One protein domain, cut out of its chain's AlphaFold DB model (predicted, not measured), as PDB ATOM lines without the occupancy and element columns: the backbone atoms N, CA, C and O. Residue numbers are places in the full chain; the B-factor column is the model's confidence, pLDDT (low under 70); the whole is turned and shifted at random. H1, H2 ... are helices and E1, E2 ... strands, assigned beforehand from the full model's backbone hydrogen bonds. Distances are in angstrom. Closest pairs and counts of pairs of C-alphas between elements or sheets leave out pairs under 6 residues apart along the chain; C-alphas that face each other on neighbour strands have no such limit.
ATOM      1  N   SER A  10      44.242 -29.083   3.270       88.19
ATOM      2  CA  SER A  10      45.647 -29.070   3.662       88.19
ATOM      3  C   SER A  10      45.823 -29.449   5.125       88.19
ATOM      4  O   SER A  10      44.908 -29.300   5.942       88.19
ATOM      5  N   PHE A  11      47.000 -29.976   5.451       89.12
ATOM      6  CA  PHE A  11      47.367 -30.340   6.808       89.12
ATOM      7  C   PHE A  11      48.864 -30.412   7.045       89.12
ATOM      8  O   PHE A  11      49.639 -30.500   6.103       89.12
ATOM      9  N   VAL A  12      49.261 -30.433   8.316       91.12
ATOM     10  CA  VAL A  12      50.658 -30.616   8.713       91.12
ATOM     11  C   VAL A  12      50.894 -32.070   9.109       91.12
ATOM     12  O   VAL A  12      50.188 -32.600   9.970       91.12
ATOM     13  N   ALA A  13      51.906 -32.703   8.525       91.88
ATOM     14  CA  ALA A  13      52.428 -33.996   8.958       91.88
ATOM     15  C   ALA A  13      53.951 -33.913   9.077       91.88
ATOM     16  O   ALA A  13      54.626 -33.534   8.127       91.88
ATOM     17  N   ASN A  14      54.494 -34.236  10.256       92.94
ATOM     18  CA  ASN A  14      55.935 -34.171  10.546       92.94
ATOM     19  C   ASN A  14      56.587 -32.818  10.186       92.94
ATOM     20  O   ASN A  14      57.707 -32.773   9.691       92.94
ATOM     21  N   GLY A  15      55.868 -31.711  10.400       91.06
ATOM     22  CA  GLY A  15      56.341 -30.363  10.063       91.06
ATOM     23  C   GLY A  15      56.224 -29.980   8.582       91.06
ATOM     24  O   GLY A  15      56.580 -28.862   8.225       91.06
ATOM     25  N   VAL A  16      55.697 -30.860   7.727       89.56
ATOM     26  CA  VAL A  16      55.475 -30.605   6.297       89.56
ATOM     27  C   VAL A  16      54.007 -30.276   6.046       89.56
ATOM     28  O   VAL A  16      53.120 -30.997   6.507       89.56
ATOM     29  N   ASN A  17      53.746 -29.207   5.291       87.62
ATOM     30  CA  ASN A  17      52.411 -28.904   4.779       87.62
ATOM     31  C   ASN A  17      52.095 -29.817   3.590       87.62
ATOM     32  O   ASN A  17      52.778 -29.778   2.571       87.62
ATOM     33  N   VAL A  18      51.042 -30.614   3.720       90.44
ATOM     34  CA  VAL A  18      50.525 -31.508   2.686       90.44
ATOM     35  C   VAL A  18      49.201 -30.944   2.188       90.44
ATOM     36  O   VAL A  18      48.269 -30.777   2.974       90.44
ATOM     37  N   LEU A  19      49.110 -30.666   0.887       92.38
ATOM     38  CA  LEU A  19      47.857 -30.363   0.199       92.38
ATOM     39  C   LEU A  19      47.365 -31.626  -0.514       92.38
ATOM     40  O   LEU A  19      48.104 -32.244  -1.275       92.38
ATOM     41  N   VAL A  20      46.103 -31.982  -0.294       91.94
ATOM     42  CA  VAL A  20      45.415 -33.054  -1.017       91.94
ATOM     43  C   VAL A  20      44.371 -32.416  -1.917       91.94
ATOM     44  O   VAL A  20      43.555 -31.629  -1.435       91.94
ATOM     45  N   ILE A  21      44.383 -32.765  -3.204       92.75
ATOM     46  CA  ILE A  21      43.418 -32.291  -4.204       92.75
ATOM     47  C   ILE A  21      42.667 -33.476  -4.844       92.75
ATOM     48  O   ILE A  21      43.242 -34.559  -4.968       92.75
ATOM     49  N   PRO A  22      41.393 -33.308  -5.248       91.69
ATOM     50  CA  PRO A  22      40.674 -34.294  -6.055       91.69
ATOM     51  C   PRO A  22      41.351 -34.543  -7.409       91.69
ATOM     52  O   PRO A  22      41.950 -33.629  -7.973       91.69
ATOM     53  N   GLN A  23      41.172 -35.743  -7.973       92.12
ATOM     54  CA  GLN A  23      41.697 -36.092  -9.300       92.12
ATOM     55  C   GLN A  23      41.273 -35.084 -10.379       92.12
ATOM     56  O   GLN A  23      42.112 -34.633 -11.148       92.12
ATOM     57  N   SER A  24      40.006 -34.662 -10.380       90.19
ATOM     58  CA  SER A  24      39.497 -33.680 -11.345       90.19
ATOM     59  C   SER A  24      40.192 -32.316 -11.271       90.19
ATOM     60  O   SER A  24      40.202 -31.591 -12.255       90.19
ATOM     61  N   MET A  25      40.774 -31.944 -10.124       91.88
ATOM     62  CA  MET A  25      41.614 -30.745 -10.018       91.88
ATOM     63  C   MET A  25      43.045 -31.029 -10.476       91.88
ATOM     64  O   MET A  25      43.671 -30.171 -11.087       91.88
ATOM     65  N   ALA A  26      43.558 -32.229 -10.193       92.81
ATOM     66  CA  ALA A  26      44.898 -32.646 -10.597       92.81
ATOM     67  C   ALA A  26      45.063 -32.726 -12.125       92.81
ATOM     68  O   ALA A  26      46.139 -32.434 -12.633       92.81
ATOM     69  N   GLU A  27      44.002 -33.060 -12.863       93.19
ATOM     70  CA  GLU A  27      43.992 -33.065 -14.339       93.19
ATOM     71  C   GLU A  27      44.188 -31.666 -14.953       93.19
ATOM     72  O   GLU A  27      44.592 -31.545 -16.106       93.19
ATOM     73  N   SER A  28      43.971 -30.614 -14.160       93.69
ATOM     74  CA  SER A  28      44.141 -29.204 -14.528       93.69
ATOM     75  C   SER A  28      45.282 -28.526 -13.755       93.69
ATOM     76  O   SER A  28      45.337 -27.297 -13.679       93.69
ATOM     77  N   ALA A  29      46.156 -29.316 -13.122       94.38
ATOM     78  CA  ALA A  29      47.194 -28.831 -12.224       94.38
ATOM     79  C   ALA A  29      48.567 -28.730 -12.895       94.38
ATOM     80  O   ALA A  29      49.008 -29.644 -13.591       94.38
ATOM     81  N   ILE A  30      49.306 -27.672 -12.567       93.12
ATOM     82  CA  ILE A  30      50.740 -27.562 -12.839       93.12
ATOM     83  C   ILE A  30      51.460 -26.961 -11.632       93.12
ATOM     84  O   ILE A  30      50.943 -26.062 -10.974       93.12
ATOM     85  N   VAL A  31      52.654 -27.470 -11.318       92.50
ATOM     86  CA  VAL A  31      53.511 -26.918 -10.261       92.50
ATOM     87  C   VAL A  31      54.687 -26.195 -10.903       92.50
ATOM     88  O   VAL A  31      55.427 -26.798 -11.679       92.50
ATOM     89  N   ILE A  32      54.860 -24.917 -10.574       88.81
ATOM     90  CA  ILE A  32      55.924 -24.047 -11.089       88.81
ATOM     91  C   ILE A  32      56.467 -23.246  -9.908       88.81
ATOM     92  O   ILE A  32      55.686 -22.697  -9.137       88.81
ATOM     93  N   ASP A  33      57.787 -23.243  -9.713       86.75
ATOM     94  CA  ASP A  33      58.463 -22.543  -8.607       86.75
ATOM     95  C   ASP A  33      57.833 -22.787  -7.224       86.75
ATOM     96  O   ASP A  33      57.661 -21.884  -6.405       86.75
ATOM     97  N   ASN A  34      57.485 -24.052  -6.960       88.19
ATOM     98  CA  ASN A  34      56.851 -24.502  -5.718       88.19
ATOM     99  C   ASN A  34      55.461 -23.877  -5.445       88.19
ATOM    100  O   ASN A  34      54.969 -23.917  -4.315       88.19
ATOM    101  N   GLN A  35      54.811 -23.335  -6.478       91.19
ATOM    102  CA  GLN A  35      53.406 -22.939  -6.481       91.19
ATOM    103  C   GLN A  35      52.596 -23.870  -7.382       91.19
ATOM    104  O   GLN A  35      52.991 -24.190  -8.499       91.19
ATOM    105  N   LEU A  36      51.444 -24.305  -6.886       94.19
ATOM    106  CA  LEU A  36      50.446 -25.057  -7.629       94.19
ATOM    107  C   LEU A  36      49.483 -24.081  -8.307       94.19
ATOM    108  O   LEU A  36      48.838 -23.279  -7.633       94.19
ATOM    109  N   PHE A  37      49.333 -24.225  -9.615       95.25
ATOM    110  CA  PHE A  37      48.312 -23.571 -10.418       95.25
ATOM    111  C   PHE A  37      47.271 -24.609 -10.828       95.25
ATOM    112  O   PHE A  37      47.624 -25.660 -11.358       95.25
ATOM    113  N   LEU A  38      45.994 -24.315 -10.593       95.88
ATOM    114  CA  LEU A  38      44.864 -25.049 -11.162       95.88
ATOM    115  C   LEU A  38      44.209 -24.139 -12.196       95.88
ATOM    116  O   LEU A  38      43.808 -23.030 -11.836       95.88
ATOM    117  N   SER A  39      44.100 -24.565 -13.452       95.88
ATOM    118  CA  SER A  39      43.559 -23.699 -14.504       95.88
ATOM    119  C   SER A  39      42.681 -24.427 -15.514       95.88
ATOM    120  O   SER A  39      42.961 -25.553 -15.905       95.88
ATOM    121  N   GLU A  40      41.630 -23.744 -15.969       95.31
ATOM    122  CA  GLU A  40      40.823 -24.167 -17.127       95.31
ATOM    123  C   GLU A  40      41.562 -23.969 -18.463       95.31
ATOM    124  O   GLU A  40      41.151 -24.509 -19.486       95.31
ATOM    125  N   ALA A  41      42.667 -23.220 -18.448       96.56
ATOM    126  CA  ALA A  41      43.522 -22.952 -19.592       96.56
ATOM    127  C   ALA A  41      44.857 -23.704 -19.489       96.56
ATOM    128  O   ALA A  41      45.293 -24.111 -18.409       96.56
ATOM    129  N   LEU A  42      45.560 -23.822 -20.616       95.69
ATOM    130  CA  LEU A  42      46.933 -24.314 -20.624       95.69
ATOM    131  C   LEU A  42      47.847 -23.254 -20.001       95.69
ATOM    132  O   LEU A  42      47.988 -22.165 -20.555       95.69
ATOM    133  N   VAL A  43      48.490 -23.585 -18.882       95.44
ATOM    134  CA  VAL A  43      49.507 -22.746 -18.235       95.44
ATOM    135  C   VAL A  43      50.858 -23.437 -18.344       95.44
ATOM    136  O   VAL A  43      50.989 -24.598 -17.967       95.44
ATOM    137  N   LEU A  44      51.862 -22.734 -18.862       93.75
ATOM    138  CA  LEU A  44      53.218 -23.255 -19.042       93.75
ATOM    139  C   LEU A  44      54.263 -22.216 -18.606       93.75
ATOM    140  O   LEU A  44      54.015 -21.019 -18.765       93.75
ATOM    141  N   PRO A  45      55.436 -22.640 -18.104       92.12
ATOM    142  CA  PRO A  45      56.567 -21.738 -17.890       92.12
ATOM    143  C   PRO A  45      57.023 -21.076 -19.200       92.12
ATOM    144  O   PRO A  45      57.082 -21.728 -20.244       92.12
ATOM    145  N   ASP A  46      57.377 -19.794 -19.138       89.00
ATOM    146  CA  ASP A  46      57.880 -18.996 -20.258       89.00
ATOM    147  C   ASP A  46      58.918 -17.978 -19.758       89.00
ATOM    148  O   ASP A  46      58.599 -16.835 -19.424       89.00
ATOM    149  N   ASN A  47      60.179 -18.410 -19.693       85.25
ATOM    150  CA  ASN A  47      61.269 -17.680 -19.032       85.25
ATOM    151  C   ASN A  47      60.893 -17.330 -17.575       85.25
ATOM    152  O   ASN A  47      60.505 -18.219 -16.825       85.25
ATOM    153  N   ASP A  48      60.976 -16.051 -17.195       82.44
ATOM    154  CA  ASP A  48      60.626 -15.542 -15.858       82.44
ATOM    155  C   ASP A  48      59.112 -15.288 -15.677       82.44
ATOM    156  O   ASP A  48      58.688 -14.617 -14.733       82.44
ATOM    157  N   GLN A  49      58.281 -15.744 -16.618       88.88
ATOM    158  CA  GLN A  49      56.832 -15.552 -16.621       88.88
ATOM    159  C   GLN A  49      56.107 -16.878 -16.852       88.88
ATOM    160  O   GLN A  49      56.703 -17.910 -17.161       88.88
ATOM    161  N   LEU A  50      54.785 -16.846 -16.717       93.06
ATOM    162  CA  LEU A  50      53.915 -17.939 -17.129       93.06
ATOM    163  C   LEU A  50      53.171 -17.534 -18.390       93.06
ATOM    164  O   LEU A  50      52.738 -16.392 -18.519       93.06
ATOM    165  N   ARG A  51      52.940 -18.475 -19.294       96.31
ATOM    166  CA  ARG A  51      52.062 -18.270 -20.440       96.31
ATOM    167  C   ARG A  51      50.765 -19.026 -20.224       96.31
ATOM    168  O   ARG A  51      50.792 -20.233 -20.003       96.31
ATOM    169  N   LEU A  52      49.647 -18.315 -20.323       97.38
ATOM    170  CA  LEU A  52      48.305 -18.888 -20.374       97.38
ATOM    171  C   LEU A  52      47.826 -18.895 -21.823       97.38
ATOM    172  O   LEU A  52      47.879 -17.852 -22.472       97.38
ATOM    173  N   ILE A  53      47.363 -20.040 -22.323       97.69
ATOM    174  CA  ILE A  53      46.806 -20.217 -23.673       97.69
ATOM    175  C   ILE A  53      45.414 -20.837 -23.552       97.69
ATOM    176  O   ILE A  53      45.236 -21.821 -22.832       97.69
ATOM    177  N   SER A  54      44.425 -20.267 -24.243       97.75
ATOM    178  CA  SER A  54      43.052 -20.772 -24.199       97.75
ATOM    179  C   SER A  54      42.248 -20.420 -25.443       97.75
ATOM    180  O   SER A  54      42.413 -19.347 -26.011       97.75
ATOM    181  N   GLN A  55      41.316 -21.292 -25.823       97.12
ATOM    182  CA  GLN A  55      40.260 -20.985 -26.797       97.12
ATOM    183  C   GLN A  55      39.016 -20.368 -26.132       97.12
ATOM    184  O   GLN A  55      38.055 -19.996 -26.807       97.12
ATOM    185  N   GLN A  56      39.016 -20.246 -24.803       96.88
ATOM    186  CA  GLN A  56      37.966 -19.601 -24.023       96.88
ATOM    187  C   GLN A  56      38.384 -18.178 -23.652       96.88
ATOM    188  O   GLN A  56      39.527 -17.920 -23.273       96.88
ATOM    189  N   ALA A  57      37.435 -17.246 -23.737       96.69
ATOM    190  CA  ALA A  57      37.679 -15.853 -23.385       96.69
ATOM    191  C   ALA A  57      37.673 -15.602 -21.868       96.69
ATOM    192  O   ALA A  57      38.204 -14.592 -21.432       96.69
ATOM    193  N   ASP A  58      37.097 -16.496 -21.068       97.88
ATOM    194  CA  ASP A  58      37.071 -16.408 -19.606       97.88
ATOM    195  C   ASP A  58      37.626 -17.715 -19.040       97.88
ATOM    196  O   ASP A  58      37.180 -18.789 -19.443       97.88
ATOM    197  N   ASN A  59      38.646 -17.619 -18.188       97.81
ATOM    198  CA  ASN A  59      39.385 -18.767 -17.673       97.81
ATOM    199  C   ASN A  59      39.643 -18.597 -16.184       97.81
ATOM    200  O   ASN A  59      40.218 -17.588 -15.761       97.81
ATOM    201  N   ARG A  60      39.320 -19.617 -15.393       97.12
ATOM    202  CA  ARG A  60      39.671 -19.631 -13.973       97.12
ATOM    203  C   ARG A  60      41.109 -20.081 -13.755       97.12
ATOM    204  O   ARG A  60      41.595 -21.027 -14.383       97.12
ATOM    205  N   VAL A  61      41.782 -19.395 -12.837       97.06
ATOM    206  CA  VAL A  61      43.122 -19.729 -12.346       97.06
ATOM    207  C   VAL A  61      43.103 -19.680 -10.824       97.06
ATOM    208  O   VAL A  61      42.739 -18.667 -10.228       97.06
ATOM    209  N   HIS A  62      43.525 -20.766 -10.187       95.56
ATOM    210  CA  HIS A  62      43.684 -20.847  -8.739       95.56
ATOM    211  C   HIS A  62      45.142 -21.101  -8.395       95.56
ATOM    212  O   HIS A  62      45.777 -21.952  -9.015       95.56
ATOM    213  N   VAL A  63      45.659 -20.395  -7.395       95.50
ATOM    214  CA  VAL A  63      47.068 -20.462  -7.001       95.50
ATOM    215  C   VAL A  63      47.184 -20.894  -5.547       95.50
ATOM    216  O   VAL A  63      46.516 -20.335  -4.677       95.50
ATOM    217  N   TYR A  64      48.037 -21.881  -5.280       94.31
ATOM    218  CA  TYR A  64      48.383 -22.340  -3.938       94.31
ATOM    219  C   TYR A  64      49.909 -22.425  -3.751       94.31
ATOM    220  O   TYR A  64      50.596 -22.934  -4.632       94.31
ATOM    221  N   PRO A  65      50.452 -22.039  -2.586       93.25
ATOM    222  CA  PRO A  65      49.751 -21.360  -1.500       93.25
ATOM    223  C   PRO A  65      49.389 -19.922  -1.890       93.25
ATOM    224  O   PRO A  65      50.045 -19.318  -2.737       93.25
ATOM    225  N   ALA A  66      48.360 -19.377  -1.240       92.50
ATOM    226  CA  ALA A  66      47.966 -17.984  -1.388       92.50
ATOM    227  C   ALA A  66      49.157 -17.057  -1.101       92.50
ATOM    228  O   ALA A  66      49.924 -17.266  -0.151       92.50
ATOM    229  N   SER A  67      49.300 -16.029  -1.925       86.25
ATOM    230  CA  SER A  67      50.413 -15.091  -1.929       86.25
ATOM    231  C   SER A  67      49.921 -13.676  -1.649       86.25
ATOM    232  O   SER A  67      48.816 -13.276  -1.993       86.25
ATOM    233  N   LYS A  68      50.787 -12.852  -1.050       84.31
ATOM    234  CA  LYS A  68      50.520 -11.406  -0.943       84.31
ATOM    235  C   LYS A  68      50.695 -10.680  -2.278       84.31
ATOM    236  O   LYS A  68      50.325  -9.511  -2.384       84.31
ATOM    237  N   ARG A  69      51.321 -11.329  -3.260       87.06
ATOM    238  CA  ARG A  69      51.489 -10.798  -4.610       87.06
ATOM    239  C   ARG A  69      50.305 -11.276  -5.448       87.06
ATOM    240  O   ARG A  69      50.132 -12.480  -5.572       87.06
ATOM    241  N   PRO A  70      49.460 -10.366  -5.957       88.25
ATOM    242  CA  PRO A  70      48.349 -10.760  -6.803       88.25
ATOM    243  C   PRO A  70      48.854 -11.150  -8.192       88.25
ATOM    244  O   PRO A  70      49.730 -10.474  -8.741       88.25
ATOM    245  N   LEU A  71      48.218 -12.162  -8.783       93.19
ATOM    246  CA  LEU A  71      48.412 -12.518 -10.183       93.19
ATOM    247  C   LEU A  71      48.107 -11.313 -11.081       93.19
ATOM    248  O   LEU A  71      47.053 -10.679 -10.980       93.19
ATOM    249  N   LYS A  72      49.032 -11.000 -11.982       94.81
ATOM    250  CA  LYS A  72      48.858  -9.992 -13.034       94.81
ATOM    251  C   LYS A  72      48.943 -10.666 -14.390       94.81
ATOM    252  O   LYS A  72      49.621 -11.681 -14.520       94.81
ATOM    253  N   ALA A  73      48.298 -10.071 -15.390       95.75
ATOM    254  CA  ALA A  73      48.383 -10.521 -16.769       95.75
ATOM    255  C   ALA A  73      48.698  -9.363 -17.717       95.75
ATOM    256  O   ALA A  73      48.221  -8.241 -17.534       95.75
ATOM    257  N   GLN A  74      49.462  -9.664 -18.761       95.94
ATOM    258  CA  GLN A  74      49.554  -8.871 -19.978       95.94
ATOM    259  C   GLN A  74      48.821  -9.613 -21.101       95.94
ATOM    260  O   GLN A  74      49.037 -10.809 -21.289       95.94
ATOM    261  N   GLY A  75      47.967  -8.911 -21.848       94.62
ATOM    262  CA  GLY A  75      47.129  -9.502 -22.905       94.62
ATOM    263  C   GLY A  75      45.759 -10.005 -22.429       94.62
ATOM    264  O   GLY A  75      44.971 -10.466 -23.245       94.62
ATOM    265  N   ALA A  76      45.455  -9.878 -21.135       97.44
ATOM    266  CA  ALA A  76      44.151 -10.172 -20.543       97.44
ATOM    267  C   ALA A  76      43.887  -9.268 -19.331       97.44
ATOM    268  O   ALA A  76      44.813  -8.693 -18.754       97.44
ATOM    269  N   VAL A  77      42.625  -9.180 -18.918       97.81
ATOM    270  CA  VAL A  77      42.211  -8.564 -17.654       97.81
ATOM    271  C   VAL A  77      42.159  -9.640 -16.575       97.81
ATOM    272  O   VAL A  77      41.523 -10.672 -16.766       97.81
ATOM    273  N   VAL A  78      42.781  -9.390 -15.421       97.94
ATOM    274  CA  VAL A  78      42.670 -10.269 -14.245       97.94
ATOM    275  C   VAL A  78      41.656  -9.688 -13.271       97.94
ATOM    276  O   VAL A  78      41.771  -8.530 -12.865       97.94
ATOM    277  N   ARG A  79      40.677 -10.497 -12.868       97.31
ATOM    278  CA  ARG A  79      39.743 -10.189 -11.777       97.31
ATOM    279  C   ARG A  79      40.056 -11.093 -10.597       97.31
ATOM    280  O   ARG A  79      40.303 -12.279 -10.784       97.31
ATOM    281  N   VAL A  80      40.067 -10.525  -9.396       96.25
ATOM    282  CA  VAL A  80      40.240 -11.297  -8.161       96.25
ATOM    283  C   VAL A  80      38.886 -11.847  -7.748       96.25
ATOM    284  O   VAL A  80      37.940 -11.080  -7.560       96.25
ATOM    285  N   ASP A  81      38.817 -13.159  -7.571       96.38
ATOM    286  CA  ASP A  81      37.609 -13.862  -7.170       96.38
ATOM    287  C   ASP A  81      37.693 -14.333  -5.724       96.38
ATOM    288  O   ASP A  81      38.741 -14.326  -5.072       96.38
ATOM    289  N   LYS A  82      36.557 -14.808  -5.212       94.88
ATOM    290  CA  LYS A  82      36.542 -15.501  -3.930       94.88
ATOM    291  C   LYS A  82      37.452 -16.742  -4.007       94.88
ATOM    292  O   LYS A  82      37.293 -17.542  -4.936       94.88
ATOM    293  N   PRO A  83      38.345 -16.948  -3.021       93.50
ATOM    294  CA  PRO A  83      39.159 -18.151  -2.926       93.50
ATOM    295  C   PRO A  83      38.341 -19.425  -3.093       93.50
ATOM    296  O   PRO A  83      37.284 -19.580  -2.473       93.50
ATOM    297  N   LEU A  84      38.858 -20.337  -3.913       87.38
ATOM    298  CA  LEU A  84      38.240 -21.633  -4.159       87.38
ATOM    299  C   LEU A  84      38.173 -22.422  -2.841       87.38
ATOM    300  O   LEU A  84      37.127 -22.963  -2.490       87.38
ATOM    301  N   PHE A  85      39.277 -22.404  -2.083       88.62
ATOM    302  CA  PHE A  85      39.416 -22.990  -0.751       88.62
ATOM    303  C   PHE A  85      40.384 -22.174   0.115       88.62
ATOM    304  O   PHE A  85      41.072 -21.275  -0.365       88.62
ATOM    305  N   ASN A  86      40.445 -22.490   1.412       88.38
ATOM    306  CA  ASN A  86      41.379 -21.835   2.323       88.38
ATOM    307  C   ASN A  86      42.834 -22.044   1.870       88.38
ATOM    308  O   ASN A  86      43.250 -23.176   1.621       88.38
ATOM    309  N   GLY A  87      43.600 -20.956   1.811       91.00
ATOM    310  CA  GLY A  87      44.986 -20.969   1.349       91.00
ATOM    311  C   GLY A  87      45.160 -20.924  -0.169       91.00
ATOM    312  O   GLY A  87      46.291 -21.078  -0.610       91.00
ATOM    313  N   PHE A  88      44.094 -20.710  -0.947       94.25
ATOM    314  CA  PHE A  88      44.178 -20.402  -2.378       94.25
ATOM    315  C   PHE A  88      43.905 -18.922  -2.647       94.25
ATOM    316  O   PHE A  88      43.058 -18.327  -1.982       94.25
ATOM    317  N   ASP A  89      44.533 -18.385  -3.685       96.12
ATOM    318  CA  ASP A  89      44.015 -17.225  -4.410       96.12
ATOM    319  C   ASP A  89      43.258 -17.698  -5.656       96.12
ATOM    320  O   ASP A  89      43.641 -18.689  -6.281       96.12
ATOM    321  N   SER A  90      42.173 -17.008  -6.011       96.50
ATOM    322  CA  SER A  90      41.364 -17.310  -7.195       96.50
ATOM    323  C   SER A  90      41.266 -16.097  -8.098       96.50
ATOM    324  O   SER A  90      41.037 -14.983  -7.621       96.50
ATOM    325  N   TYR A  91      41.365 -16.337  -9.398       97.56
ATOM    326  CA  TYR A  91      41.305 -15.304 -10.412       97.56
ATOM    327  C   TYR A  91      40.488 -15.750 -11.622       97.56
ATOM    328  O   TYR A  91      40.545 -16.917 -12.018       97.56
ATOM    329  N   SER A  92      39.831 -14.784 -12.260       98.06
ATOM    330  CA  SER A  92      39.309 -14.902 -13.621       98.06
ATOM    331  C   SER A  92      40.237 -14.136 -14.561       98.06
ATOM    332  O   SER A  92      40.447 -12.930 -14.390       98.06
ATOM    333  N   VAL A  93      40.810 -14.836 -15.540       98.25
ATOM    334  CA  VAL A  93      41.651 -14.272 -16.604       98.25
ATOM    335  C   VAL A  93      40.795 -14.128 -17.858       98.25
ATOM    336  O   VAL A  93      40.432 -15.117 -18.496       98.25
ATOM    337  N   VAL A  94      40.466 -12.880 -18.186       98.38
ATOM    338  CA  VAL A  94      39.459 -12.531 -19.192       98.38
ATOM    339  C   VAL A  94      40.104 -11.845 -20.390       98.38
ATOM    340  O   VAL A  94      40.695 -10.769 -20.268       98.38
ATOM    341  N   PHE A  95      39.958 -12.456 -21.557       97.81
ATOM    342  CA  PHE A  95      40.381 -11.934 -22.847       97.81
ATOM    343  C   PHE A  95      39.298 -11.067 -23.484       97.81
ATOM    344  O   PHE A  95      38.099 -11.306 -23.328       97.81
ATOM    345  N   GLU A  96      39.726 -10.076 -24.260       96.19
ATOM    346  CA  GLU A  96      38.827  -9.403 -25.189       96.19
ATOM    347  C   GLU A  96      38.430 -10.381 -26.300       96.19
ATOM    348  O   GLU A  96      39.289 -10.939 -26.986       96.19
ATOM    349  N   VAL A  97      37.123 -10.598 -26.465       95.81
ATOM    350  CA  VAL A  97      36.598 -11.514 -27.481       95.81
ATOM    351  C   VAL A  97      36.898 -10.954 -28.863       95.81
ATOM    352  O   VAL A  97      36.339  -9.934 -29.266       95.81
ATOM    353  N   GLN A  98      37.728 -11.667 -29.615       94.25
ATOM    354  CA  GLN A  98      38.025 -11.354 -31.007       94.25
ATOM    355  C   GLN A  98      37.295 -12.351 -31.903       94.25
ATOM    356  O   GLN A  98      37.291 -13.554 -31.647       94.25
TER     357      GLN A  98
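Overview. This is residues 10 to 98 of the 218 residues of an uncharacterized protein of Bacteroidales bacterium (UniProt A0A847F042). A strongly twisted five-stranded sheet, E3 E4 E7 E10 E9, is partly covered on one face by the two-stranded hairpin E5 and E6, a small sandwich with crossed strands. At one end the hairpin E1 and E2 forms an arm whose residues 12 to 17 stick out, and short H1 lies between this arm and the sheet. The printed part has 89 residues, in order E1, E2, H1, E3 to E10; the class is mostly strand, and the large sheet is antiparallel throughout. The whole is compact by its radius of gyration of the C-alphas, 13.5 A, yet elongated in outline, spanning 50 by 26 by 25 A.

Arrangement. E1, residues 10 to 13, and E2, residues 16 to 20, form an antiparallel hairpin, with N 11 and O 18 2.9 A apart, within hydrogen-bond range. H1, residues 23 to 26, only grazes the large sheet; it is too short for an O i to N i+4 pair, and its one O i to N i+3 pair is within range. E3, residues 29 to 32, and E4, residues 35 to 39, form a hairpin, with N 30 and O 37 at 2.9 A. E5, residues 42 to 46, and E6, residues 49 to 54, form the hairpin of the second sheet, with N 44 and O 51 at 2.9 A. The two sheets make a sandwich, two sheets face to face: the parts that face each other are 9.5 A centre to centre, and the strands stand at 51 degrees. The closest C-alphas of E3 and E5 are those of Ile 32 and Pro 45, 7.2 A apart. E7, residues 58 to 64, is antiparallel to E4, with N 38 and O 62 at 2.8 A. E8, residues 72 to 74, pairs with no named strand and is near E6. E9, residues 77 to 81, and E10, residues 89 to 94, form a hairpin, with N 79 and O 92 at 2.9 A. E10 is also antiparallel to E7, with N 61 and O 91 at 2.9 A. E3 and E9 are the edge strands.

Along the chain. E1 begins at C-alpha 10, (45.647, -29.070, 3.662). E7, the longest strand, measures 20.2 A from C-alpha 58 at (37.071, -16.408, -19.606) to C-alpha 64. E6 measures 16.6 A and E10 16.2 A, E10 ending at C-alpha 94, (39.459, -12.531, -19.192).

Size, cuts and confidence. The two C-alphas farthest apart are those of Asn 14 and Gln 98, 50.7 A. The printed part has no cut, and no link is long. The mean pLDDT of the printed part is 93.4, and no printed residue is under 70.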